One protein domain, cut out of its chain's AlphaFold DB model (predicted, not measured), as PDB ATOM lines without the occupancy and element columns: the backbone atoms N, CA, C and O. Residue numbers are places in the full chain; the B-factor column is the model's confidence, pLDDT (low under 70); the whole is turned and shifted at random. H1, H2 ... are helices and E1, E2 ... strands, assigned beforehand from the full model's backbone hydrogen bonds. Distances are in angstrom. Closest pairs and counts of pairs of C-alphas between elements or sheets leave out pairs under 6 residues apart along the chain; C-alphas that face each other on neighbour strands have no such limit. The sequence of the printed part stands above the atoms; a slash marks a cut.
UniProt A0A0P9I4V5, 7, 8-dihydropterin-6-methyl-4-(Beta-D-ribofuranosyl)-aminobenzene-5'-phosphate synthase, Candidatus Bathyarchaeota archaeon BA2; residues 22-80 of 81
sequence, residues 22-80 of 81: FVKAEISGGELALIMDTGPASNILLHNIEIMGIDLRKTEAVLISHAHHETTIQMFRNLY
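AT A GLANCE: This is residues 22 to 80 of the 81 residues of the protein "7, 8-dihydropterin-6-methyl-4-(Beta-D-ribofuranosyl)-aminobenzene-5'-phosphate synthase" of Candidatus Bathyarchaeota archaeon BA2 (UniProt A0A0P9I4V5). Look first for a narrow three-stranded sheet, E1, E2 and E3, whose hairpin of E1 and E2 reaches out as a long arm at one end. Beyond E2 the chain swings through H1 and back to E3 in a wide, open loop, and short H2 lies near the start of H1, away from the sheet. The printed part has 59 residues, with two named helices and three named strands that follow along the chain as E1, E2, H1, E3, H2; the sheet, in the order E1 E2 E3, is mixed, and the class is mixed too, helices and strands, with 33 residues in named elements. It is only just compact, close to loose, with a radius of gyration of the C-alphas of 12.2 A and spans of 36 by 26 by 19 A.

HOW THE PARTS SIT: Begin at inner strand E2, residues 30 to 36. Edge strand E1, residues 22 to 27, is antiparallel to it at 152 degrees; find N 25 and O 32 within hydrogen-bond range at 2.9 A. On the sheet's other edge, E3, residues 61 to 63, is parallel to E2 at 42 degrees, with N 63 and O 35 at 2.8 A. H1, residues 42 to 51, is not on the sheet; E2, H1 and E3 form a strand-helix-strand unit, two parallel neighbour strands with a helix between, with a right-handed crossover. H2, residues 73 to 79, is close to H1 but not clearly touching: their closest C-alphas, Ser 42 and Met 75, are 5.1 A apart, at a steep tilt of 63 degrees. Every O i to N i+4 pair is within range in H1, 2 of 3 in H2.

IN THESE COORDINATES: Find C-alpha 22 at (-1.503, 42.574, -1.481); from there E1 runs 15.8 A. E2 covers 19.3 A, H1 14.3 A, E3 6.4 A and H2 10.9 A, ending at C-alpha 79, (-17.245, 48.149, -8.802).

THE WHOLE: The C-alphas of Gly 29 and His 69 are the two farthest apart, 36.1 A. The printed part has no cut, and no link is long. Residues 67 to 80 are under 70 in pLDDT.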
ATOM      1  N   PHE A  22      -1.192  43.764  -0.716       91.81
ATOM      2  CA  PHE A  22      -1.503  42.574  -1.481       91.81
ATOM      3  C   PHE A  22      -0.636  41.459  -0.909       91.81
ATOM      4  O   PHE A  22       0.593  41.525  -0.963       91.81
ATOM      5  N   VAL A  23      -1.282  40.476  -0.299       91.50
ATOM      6  CA  VAL A  23      -0.636  39.392   0.432       91.50
ATOM      7  C   VAL A  23      -0.853  38.107  -0.342       91.50
ATOM      8  O   VAL A  23      -1.987  37.754  -0.647       91.50
ATOM      9  N   LYS A  24       0.238  37.401  -0.625       92.69
ATOM     10  CA  LYS A  24       0.215  36.030  -1.126       92.69
ATOM     11  C   LYS A  24       0.730  35.115  -0.032       92.69
ATOM     12  O   LYS A  24       1.802  35.365   0.515       92.69
ATOM     13  N   ALA A  25      -0.035  34.083   0.283       91.25
ATOM     14  CA  ALA A  25       0.333  33.080   1.263       91.25
ATOM     15  C   ALA A  25       0.283  31.696   0.618       91.25
ATOM     16  O   ALA A  25      -0.707  31.335  -0.016       91.25
ATOM     17  N   GLU A  26       1.335  30.906   0.808       93.75
ATOM     18  CA  GLU A  26       1.277  29.476   0.521       93.75
ATOM     19  C   GLU A  26       0.510  28.780   1.647       93.75
ATOM     20  O   GLU A  26       0.832  28.924   2.829       93.75
ATOM     21  N   ILE A  27      -0.521  28.028   1.280       91.44
ATOM     22  CA  ILE A  27      -1.342  27.247   2.200       91.44
ATOM     23  C   ILE A  27      -1.322  25.776   1.790       91.44
ATOM     24  O   ILE A  27      -1.028  25.417   0.648       91.44
ATOM     25  N   SER A  28      -1.670  24.890   2.721       89.94
ATOM     26  CA  SER A  28      -1.862  23.473   2.416       89.94
ATOM     27  C   SER A  28      -3.013  23.315   1.415       89.94
ATOM     28  O   SER A  28      -4.179  23.363   1.801       89.94
ATOM     29  N   GLY A  29      -2.673  23.163   0.133       86.12
ATOM     30  CA  GLY A  29      -3.628  23.072  -0.975       86.12
ATOM     31  C   GLY A  29      -3.478  24.130  -2.076       86.12
ATOM     32  O   GLY A  29      -4.177  24.011  -3.078       86.12
ATOM     33  N   GLY A  30      -2.583  25.120  -1.947       89.38
ATOM     34  CA  GLY A  30      -2.340  26.104  -3.013       89.38
ATOM     35  C   GLY A  30      -1.759  27.440  -2.543       89.38
ATOM     36  O   GLY A  30      -1.186  27.542  -1.463       89.38
ATOM     37  N   GLU A  31      -1.918  28.469  -3.374       91.06
ATOM     38  CA  GLU A  31      -1.654  29.872  -3.027       91.06
ATOM     39  C   GLU A  31      -2.991  30.540  -2.689       91.06
ATOM     40  O   GLU A  31      -3.994  30.261  -3.340       91.06
ATOM     41  N   LEU A  32      -2.994  31.406  -1.679       90.56
ATOM     42  CA  LEU A  32      -4.095  32.301  -1.343       90.56
ATOM     43  C   LEU A  32      -3.630  33.740  -1.557       90.56
ATOM     44  O   LEU A  32      -2.592  34.128  -1.010       90.56
ATOM     45  N   ALA A  33      -4.395  34.542  -2.295       92.69
ATOM     46  CA  ALA A  33      -4.119  35.955  -2.499       92.69
ATOM     47  C   ALA A  33      -5.214  36.849  -1.895       92.69
ATOM     48  O   ALA A  33      -6.416  36.676  -2.078       92.69
ATOM     49  N   LEU A  34      -4.788  37.858  -1.146       91.06
ATOM     50  CA  LEU A  34      -5.680  38.726  -0.387       91.06
ATOM     51  C   LEU A  34      -5.274  40.180  -0.580       91.06
ATOM     52  O   LEU A  34      -4.085  40.499  -0.623       91.06
ATOM     53  N   ILE A  35      -6.259  41.073  -0.622       89.38
ATOM     54  CA  ILE A  35      -6.022  42.507  -0.440       89.38
ATOM     55  C   ILE A  35      -6.379  42.872   0.990       89.38
ATOM     56  O   ILE A  35      -7.470  42.554   1.452       89.38
ATOM     57  N   MET A  36      -5.475  43.550   1.685       87.81
ATOM     58  CA  MET A  36      -5.726  44.110   3.004       87.81
ATOM     59  C   MET A  36      -5.768  45.628   2.907       87.81
ATOM     60  O   MET A  36      -4.772  46.242   2.527       87.81
ATOM     61  N   ASP A  37      -6.912  46.207   3.263       85.50
ATOM     62  CA  ASP A  37      -7.267  47.616   3.088       85.50
ATOM     63  C   ASP A  37      -7.169  48.108   1.635       85.50
ATOM     64  O   ASP A  37      -6.537  47.508   0.764       85.50
ATOM     65  N   THR A  38      -7.837  49.220   1.334       77.44
ATOM     66  CA  THR A  38      -7.878  49.763  -0.038       77.44
ATOM     67  C   THR A  38      -7.325  51.181  -0.150       77.44
ATOM     68  O   THR A  38      -7.250  51.732  -1.250       77.44
ATOM     69  N   GLY A  39      -6.931  51.775   0.981       70.69
ATOM     70  CA  GLY A  39      -6.619  53.197   1.085       70.69
ATOM     71  C   GLY A  39      -7.791  54.108   0.668       70.69
ATOM     72  O   GLY A  39      -8.857  53.640   0.256       70.69
ATOM     73  N   PRO A  40      -7.619  55.436   0.744       70.25
ATOM     74  CA  PRO A  40      -8.668  56.396   0.403       70.25
ATOM     75  C   PRO A  40      -8.770  56.736  -1.081       70.25
ATOM     76  O   PRO A  40      -9.594  57.563  -1.466       70.25
ATOM     77  N   ALA A  41      -7.935  56.152  -1.938       76.19
ATOM     78  CA  ALA A  41      -7.861  56.513  -3.347       76.19
ATOM     79  C   ALA A  41      -7.814  55.269  -4.231       76.19
ATOM     80  O   ALA A  41      -6.747  54.747  -4.549       76.19
ATOM     81  N   SER A  42      -8.995  54.820  -4.660       78.00
ATOM     82  CA  SER A  42      -9.143  53.629  -5.501       78.00
ATOM     83  C   SER A  42      -8.370  53.726  -6.820       78.00
ATOM     84  O   SER A  42      -7.845  52.722  -7.286       78.00
ATOM     85  N   ASN A  43      -8.221  54.920  -7.396       85.25
ATOM     86  CA  ASN A  43      -7.428  55.130  -8.609       85.25
ATOM     87  C   ASN A  43      -5.926  54.863  -8.406       85.25
ATOM     88  O   ASN A  43      -5.289  54.303  -9.291       85.25
ATOM     89  N   ILE A  44      -5.369  55.229  -7.247       88.88
ATOM     90  CA  ILE A  44      -3.957  54.987  -6.913       88.88
ATOM     91  C   ILE A  44      -3.717  53.496  -6.686       88.88
ATOM     92  O   ILE A  44      -2.743  52.938  -7.189       88.88
ATOM     93  N   LEU A  45      -4.636  52.834  -5.979       87.38
ATOM     94  CA  LEU A  45      -4.581  51.390  -5.786       87.38
ATOM     95  C   LEU A  45      -4.597  50.650  -7.132       87.38
ATOM     96  O   LEU A  45      -3.728  49.809  -7.358       87.38
ATOM     97  N   LEU A  46      -5.534  50.990  -8.025       87.81
ATOM     98  CA  LEU A  46      -5.652  50.374  -9.352       87.81
ATOM     99  C   LEU A  46      -4.417  50.629 -10.226       87.81
ATOM    100  O   LEU A  46      -3.911  49.681 -10.821       87.81
ATOM    101  N   HIS A  47      -3.886  51.857 -10.237       92.06
ATOM    102  CA  HIS A  47      -2.631  52.182 -10.930       92.06
ATOM    103  C   HIS A  47      -1.478  51.304 -10.433       92.06
ATOM    104  O   HIS A  47      -0.811  50.636 -11.217       92.06
ATOM    105  N   ASN A  48      -1.279  51.223  -9.115       92.94
ATOM    106  CA  ASN A  48      -0.191  50.422  -8.555       92.94
ATOM    107  C   ASN A  48      -0.385  48.916  -8.811       92.94
ATOM    108  O   ASN A  48       0.597  48.201  -8.961       92.94
ATOM    109  N   ILE A  49      -1.624  48.415  -8.849       91.31
ATOM    110  CA  ILE A  49      -1.931  47.019  -9.212       91.31
ATOM    111  C   ILE A  49      -1.514  46.723 -10.654       91.31
ATOM    112  O   ILE A  49      -0.893  45.688 -10.897       91.31
ATOM    113  N   GLU A  50      -1.812  47.635 -11.580       92.00
ATOM    114  CA  GLU A  50      -1.429  47.523 -12.989       92.00
ATOM    115  C   GLU A  50       0.096  47.531 -13.153       92.00
ATOM    116  O   GLU A  50       0.650  46.605 -13.743       92.00
ATOM    117  N   ILE A  51       0.787  48.499 -12.539       94.81
ATOM    118  CA  ILE A  51       2.258  48.591 -12.563       94.81
ATOM    119  C   ILE A  51       2.921  47.349 -11.949       94.81
ATOM    120  O   ILE A  51       3.951  46.886 -12.434       94.81
ATOM    121  N   MET A  52       2.332  46.779 -10.894       91.88
ATOM    122  CA  MET A  52       2.840  45.562 -10.249       91.88
ATOM    123  C   MET A  52       2.465  44.268 -10.993       91.88
ATOM    124  O   MET A  52       2.900  43.195 -10.574       91.88
ATOM    125  N   GLY A  53       1.650  44.331 -12.052       92.19
ATOM    126  CA  GLY A  53       1.180  43.152 -12.785       92.19
ATOM    127  C   GLY A  53       0.314  42.204 -11.946       92.19
ATOM    128  O   GLY A  53       0.324  40.992 -12.170       92.19
ATOM    129  N   ILE A  54      -0.406  42.727 -10.947       91.00
ATOM    130  CA  ILE A  54      -1.256  41.925 -10.058       91.00
ATOM    131  C   ILE A  54      -2.599  41.640 -10.745       91.00
ATOM    132  O   ILE A  54      -3.337  42.552 -11.109       91.00
ATOM    133  N   ASP A  55      -2.958  40.360 -10.868       88.12
ATOM    134  CA  ASP A  55      -4.266  39.941 -11.381       88.12
ATOM    135  C   ASP A  55      -5.293  39.832 -10.247       88.12
ATOM    136  O   ASP A  55      -5.341  38.835  -9.522       88.12
ATOM    137  N   LEU A  56      -6.155  40.843 -10.118       83.88
ATOM    138  CA  LEU A  56      -7.202  40.881  -9.092       83.88
ATOM    139  C   LEU A  56      -8.226  39.750  -9.197       83.88
ATOM    140  O   LEU A  56      -8.852  39.414  -8.198       83.88
ATOM    141  N   ARG A  57      -8.384  39.119 -10.368       85.62
ATOM    142  CA  ARG A  57      -9.299  37.972 -10.531       85.62
ATOM    143  C   ARG A  57      -8.833  36.748  -9.749       85.62
ATOM    144  O   ARG A  57      -9.619  35.834  -9.531       85.62
ATOM    145  N   LYS A  58      -7.557  36.729  -9.359       84.56
ATOM    146  CA  LYS A  58      -6.955  35.701  -8.512       84.56
ATOM    147  C   LYS A  58      -6.975  36.072  -7.034       84.56
ATOM    148  O   LYS A  58      -6.348  35.366  -6.275       84.56
ATOM    149  N   THR A  59      -7.596  37.188  -6.649       86.50
ATOM    150  CA  THR A  59      -7.729  37.585  -5.241       86.50
ATOM    151  C   THR A  59      -9.011  36.990  -4.675       86.50
ATOM    152  O   THR A  59     -10.099  37.248  -5.185       86.50
ATOM    153  N   GLU A  60      -8.893  36.210  -3.610       86.88
ATOM    154  CA  GLU A  60      -9.987  35.436  -3.030       86.88
ATOM    155  C   GLU A  60     -10.784  36.227  -1.996       86.88
ATOM    156  O   GLU A  60     -11.971  35.961  -1.799       86.88
ATOM    157  N   ALA A  61     -10.163  37.206  -1.335       85.25
ATOM    158  CA  ALA A  61     -10.863  38.074  -0.398       85.25
ATOM    159  C   ALA A  61     -10.204  39.447  -0.215       85.25
ATOM    160  O   ALA A  61      -9.020  39.661  -0.486       85.25
ATOM    161  N   VAL A  62     -11.013  40.376   0.302       85.19
ATOM    162  CA  VAL A  62     -10.582  41.691   0.777       85.19
ATOM    163  C   VAL A  62     -10.768  41.735   2.291       85.19
ATOM    164  O   VAL A  62     -11.889  41.606   2.786       85.19
ATOM    165  N   LEU A  63      -9.674  41.910   3.024       85.44
ATOM    166  CA  LEU A  63      -9.659  42.113   4.465       85.44
ATOM    167  C   LEU A  63      -9.624  43.614   4.751       85.44
ATOM    168  O   LEU A  63      -8.728  44.310   4.289       85.44
ATOM    169  N   ILE A  64     -10.570  44.114   5.537       81.31
ATOM    170  CA  ILE A  64     -10.545  45.499   6.016       81.31
ATOM    171  C   ILE A  64     -10.102  45.468   7.471       81.31
ATOM    172  O   ILE A  64     -10.783  44.872   8.306       81.31
ATOM    173  N   SER A  65      -8.954  46.074   7.769       77.88
ATOM    174  CA  SER A  65      -8.381  46.062   9.116       77.88
ATOM    175  C   SER A  65      -9.275  46.811  10.108       77.88
ATOM    176  O   SER A  65      -9.484  46.354  11.230       77.88
ATOM    177  N   HIS A  66      -9.842  47.940   9.680       73.75
ATOM    178  CA  HIS A  66     -10.816  48.730  10.423       73.75
ATOM    179  C   HIS A  66     -11.588  49.661   9.475       73.75
ATOM    180  O   HIS A  66     -11.042  50.217   8.523       73.75
ATOM    181  N   ALA A  67     -12.880  49.858   9.742       58.88
ATOM    182  CA  ALA A  67     -13.731  50.712   8.921       58.88
ATOM    183  C   ALA A  67     -13.561  52.198   9.294       58.88
ATOM    184  O   ALA A  67     -14.389  52.769  10.003       58.88
ATOM    185  N   HIS A  68     -12.500  52.846   8.809       59.19
ATOM    186  CA  HIS A  68     -12.462  54.310   8.741       59.19
ATOM    187  C   HIS A  68     -13.181  54.808   7.480       59.19
ATOM    188  O   HIS A  68     -13.106  54.193   6.412       59.19
ATOM    189  N   HIS A  69     -13.868  55.948   7.614       51.84
ATOM    190  CA  HIS A  69     -14.599  56.617   6.529       51.84
ATOM    191  C   HIS A  69     -13.724  56.865   5.290       51.84
ATOM    192  O   HIS A  69     -14.227  56.881   4.167       51.84
ATOM    193  N   GLU A  70     -12.418  57.023   5.504       53.06
ATOM    194  CA  GLU A  70     -11.432  57.287   4.465       53.06
ATOM    195  C   GLU A  70     -10.927  55.994   3.807       53.06
ATOM    196  O   GLU A  70     -10.776  55.967   2.595       53.06
ATOM    197  N   THR A  71     -10.764  54.887   4.539       53.50
ATOM    198  CA  THR A  71      -9.965  53.726   4.085       53.50
ATOM    199  C   THR A  71     -10.741  52.645   3.315       53.50
ATOM    200  O   THR A  71     -10.128  51.801   2.665       53.50
ATOM    201  N   THR A  72     -12.080  52.635   3.374       53.06
ATOM    202  CA  THR A  72     -12.855  51.416   3.033       53.06
ATOM    203  C   THR A  72     -13.852  51.566   1.875       53.06
ATOM    204  O   THR A  72     -14.099  50.622   1.129       53.06
ATOM    205  N   ILE A  73     -14.485  52.731   1.705       50.97
ATOM    206  CA  ILE A  73     -15.761  52.784   0.962       50.97
ATOM    207  C   ILE A  73     -15.588  53.057  -0.544       50.97
ATOM    208  O   ILE A  73     -16.450  52.690  -1.346       50.97
ATOM    209  N   GLN A  74     -14.487  53.680  -0.972       56.12
ATOM    210  CA  GLN A  74     -14.378  54.146  -2.361       56.12
ATOM    211  C   GLN A  74     -14.149  53.028  -3.387       56.12
ATOM    212  O   GLN A  74     -14.677  53.129  -4.493       56.12
ATOM    213  N   MET A  75     -13.423  51.955  -3.047       58.75
ATOM    214  CA  MET A  75     -13.195  50.853  -3.994       58.75
ATOM    215  C   MET A  75     -14.497  50.107  -4.313       58.75
ATOM    216  O   MET A  75     -14.837  49.945  -5.484       58.75
ATOM    217  N   PHE A  76     -15.281  49.737  -3.295       56.34
ATOM    218  CA  PHE A  76     -16.549  49.032  -3.506       56.34
ATOM    219  C   PHE A  76     -17.576  49.882  -4.265       56.34
ATOM    220  O   PHE A  76     -18.305  49.348  -5.092       56.34
ATOM    221  N   ARG A  77     -17.603  51.210  -4.082       51.00
ATOM    222  CA  ARG A  77     -18.520  52.089  -4.838       51.00
ATOM    223  C   ARG A  77     -18.246  52.138  -6.343       51.00
ATOM    224  O   ARG A  77     -19.174  52.436  -7.090       51.00
ATOM    225  N   ASN A  78     -17.014  51.879  -6.780       50.34
ATOM    226  CA  ASN A  78     -16.644  51.926  -8.196       50.34
ATOM    227  C   ASN A  78     -16.861  50.591  -8.924       50.34
ATOM    228  O   ASN A  78     -16.946  50.599 -10.141       50.34
ATOM    229  N   LEU A  79     -16.982  49.468  -8.203       51.19
ATOM    230  CA  LEU A  79     -17.245  48.149  -8.802       51.19
ATOM    231  C   LEU A  79     -18.731  47.896  -9.119       51.19
ATOM    232  O   LEU A  79     -19.044  46.960  -9.845       51.19
ATOM    233  N   TYR A  80     -19.640  48.719  -8.584       45.28
ATOM    234  CA  TYR A  80     -21.093  48.618  -8.799       45.28
ATOM    235  C   TYR A  80     -21.679  49.812  -9.578       45.28
ATOM    236  O   TYR A  80     -22.865  50.116  -9.446       45.28
TER     237      TYR A  80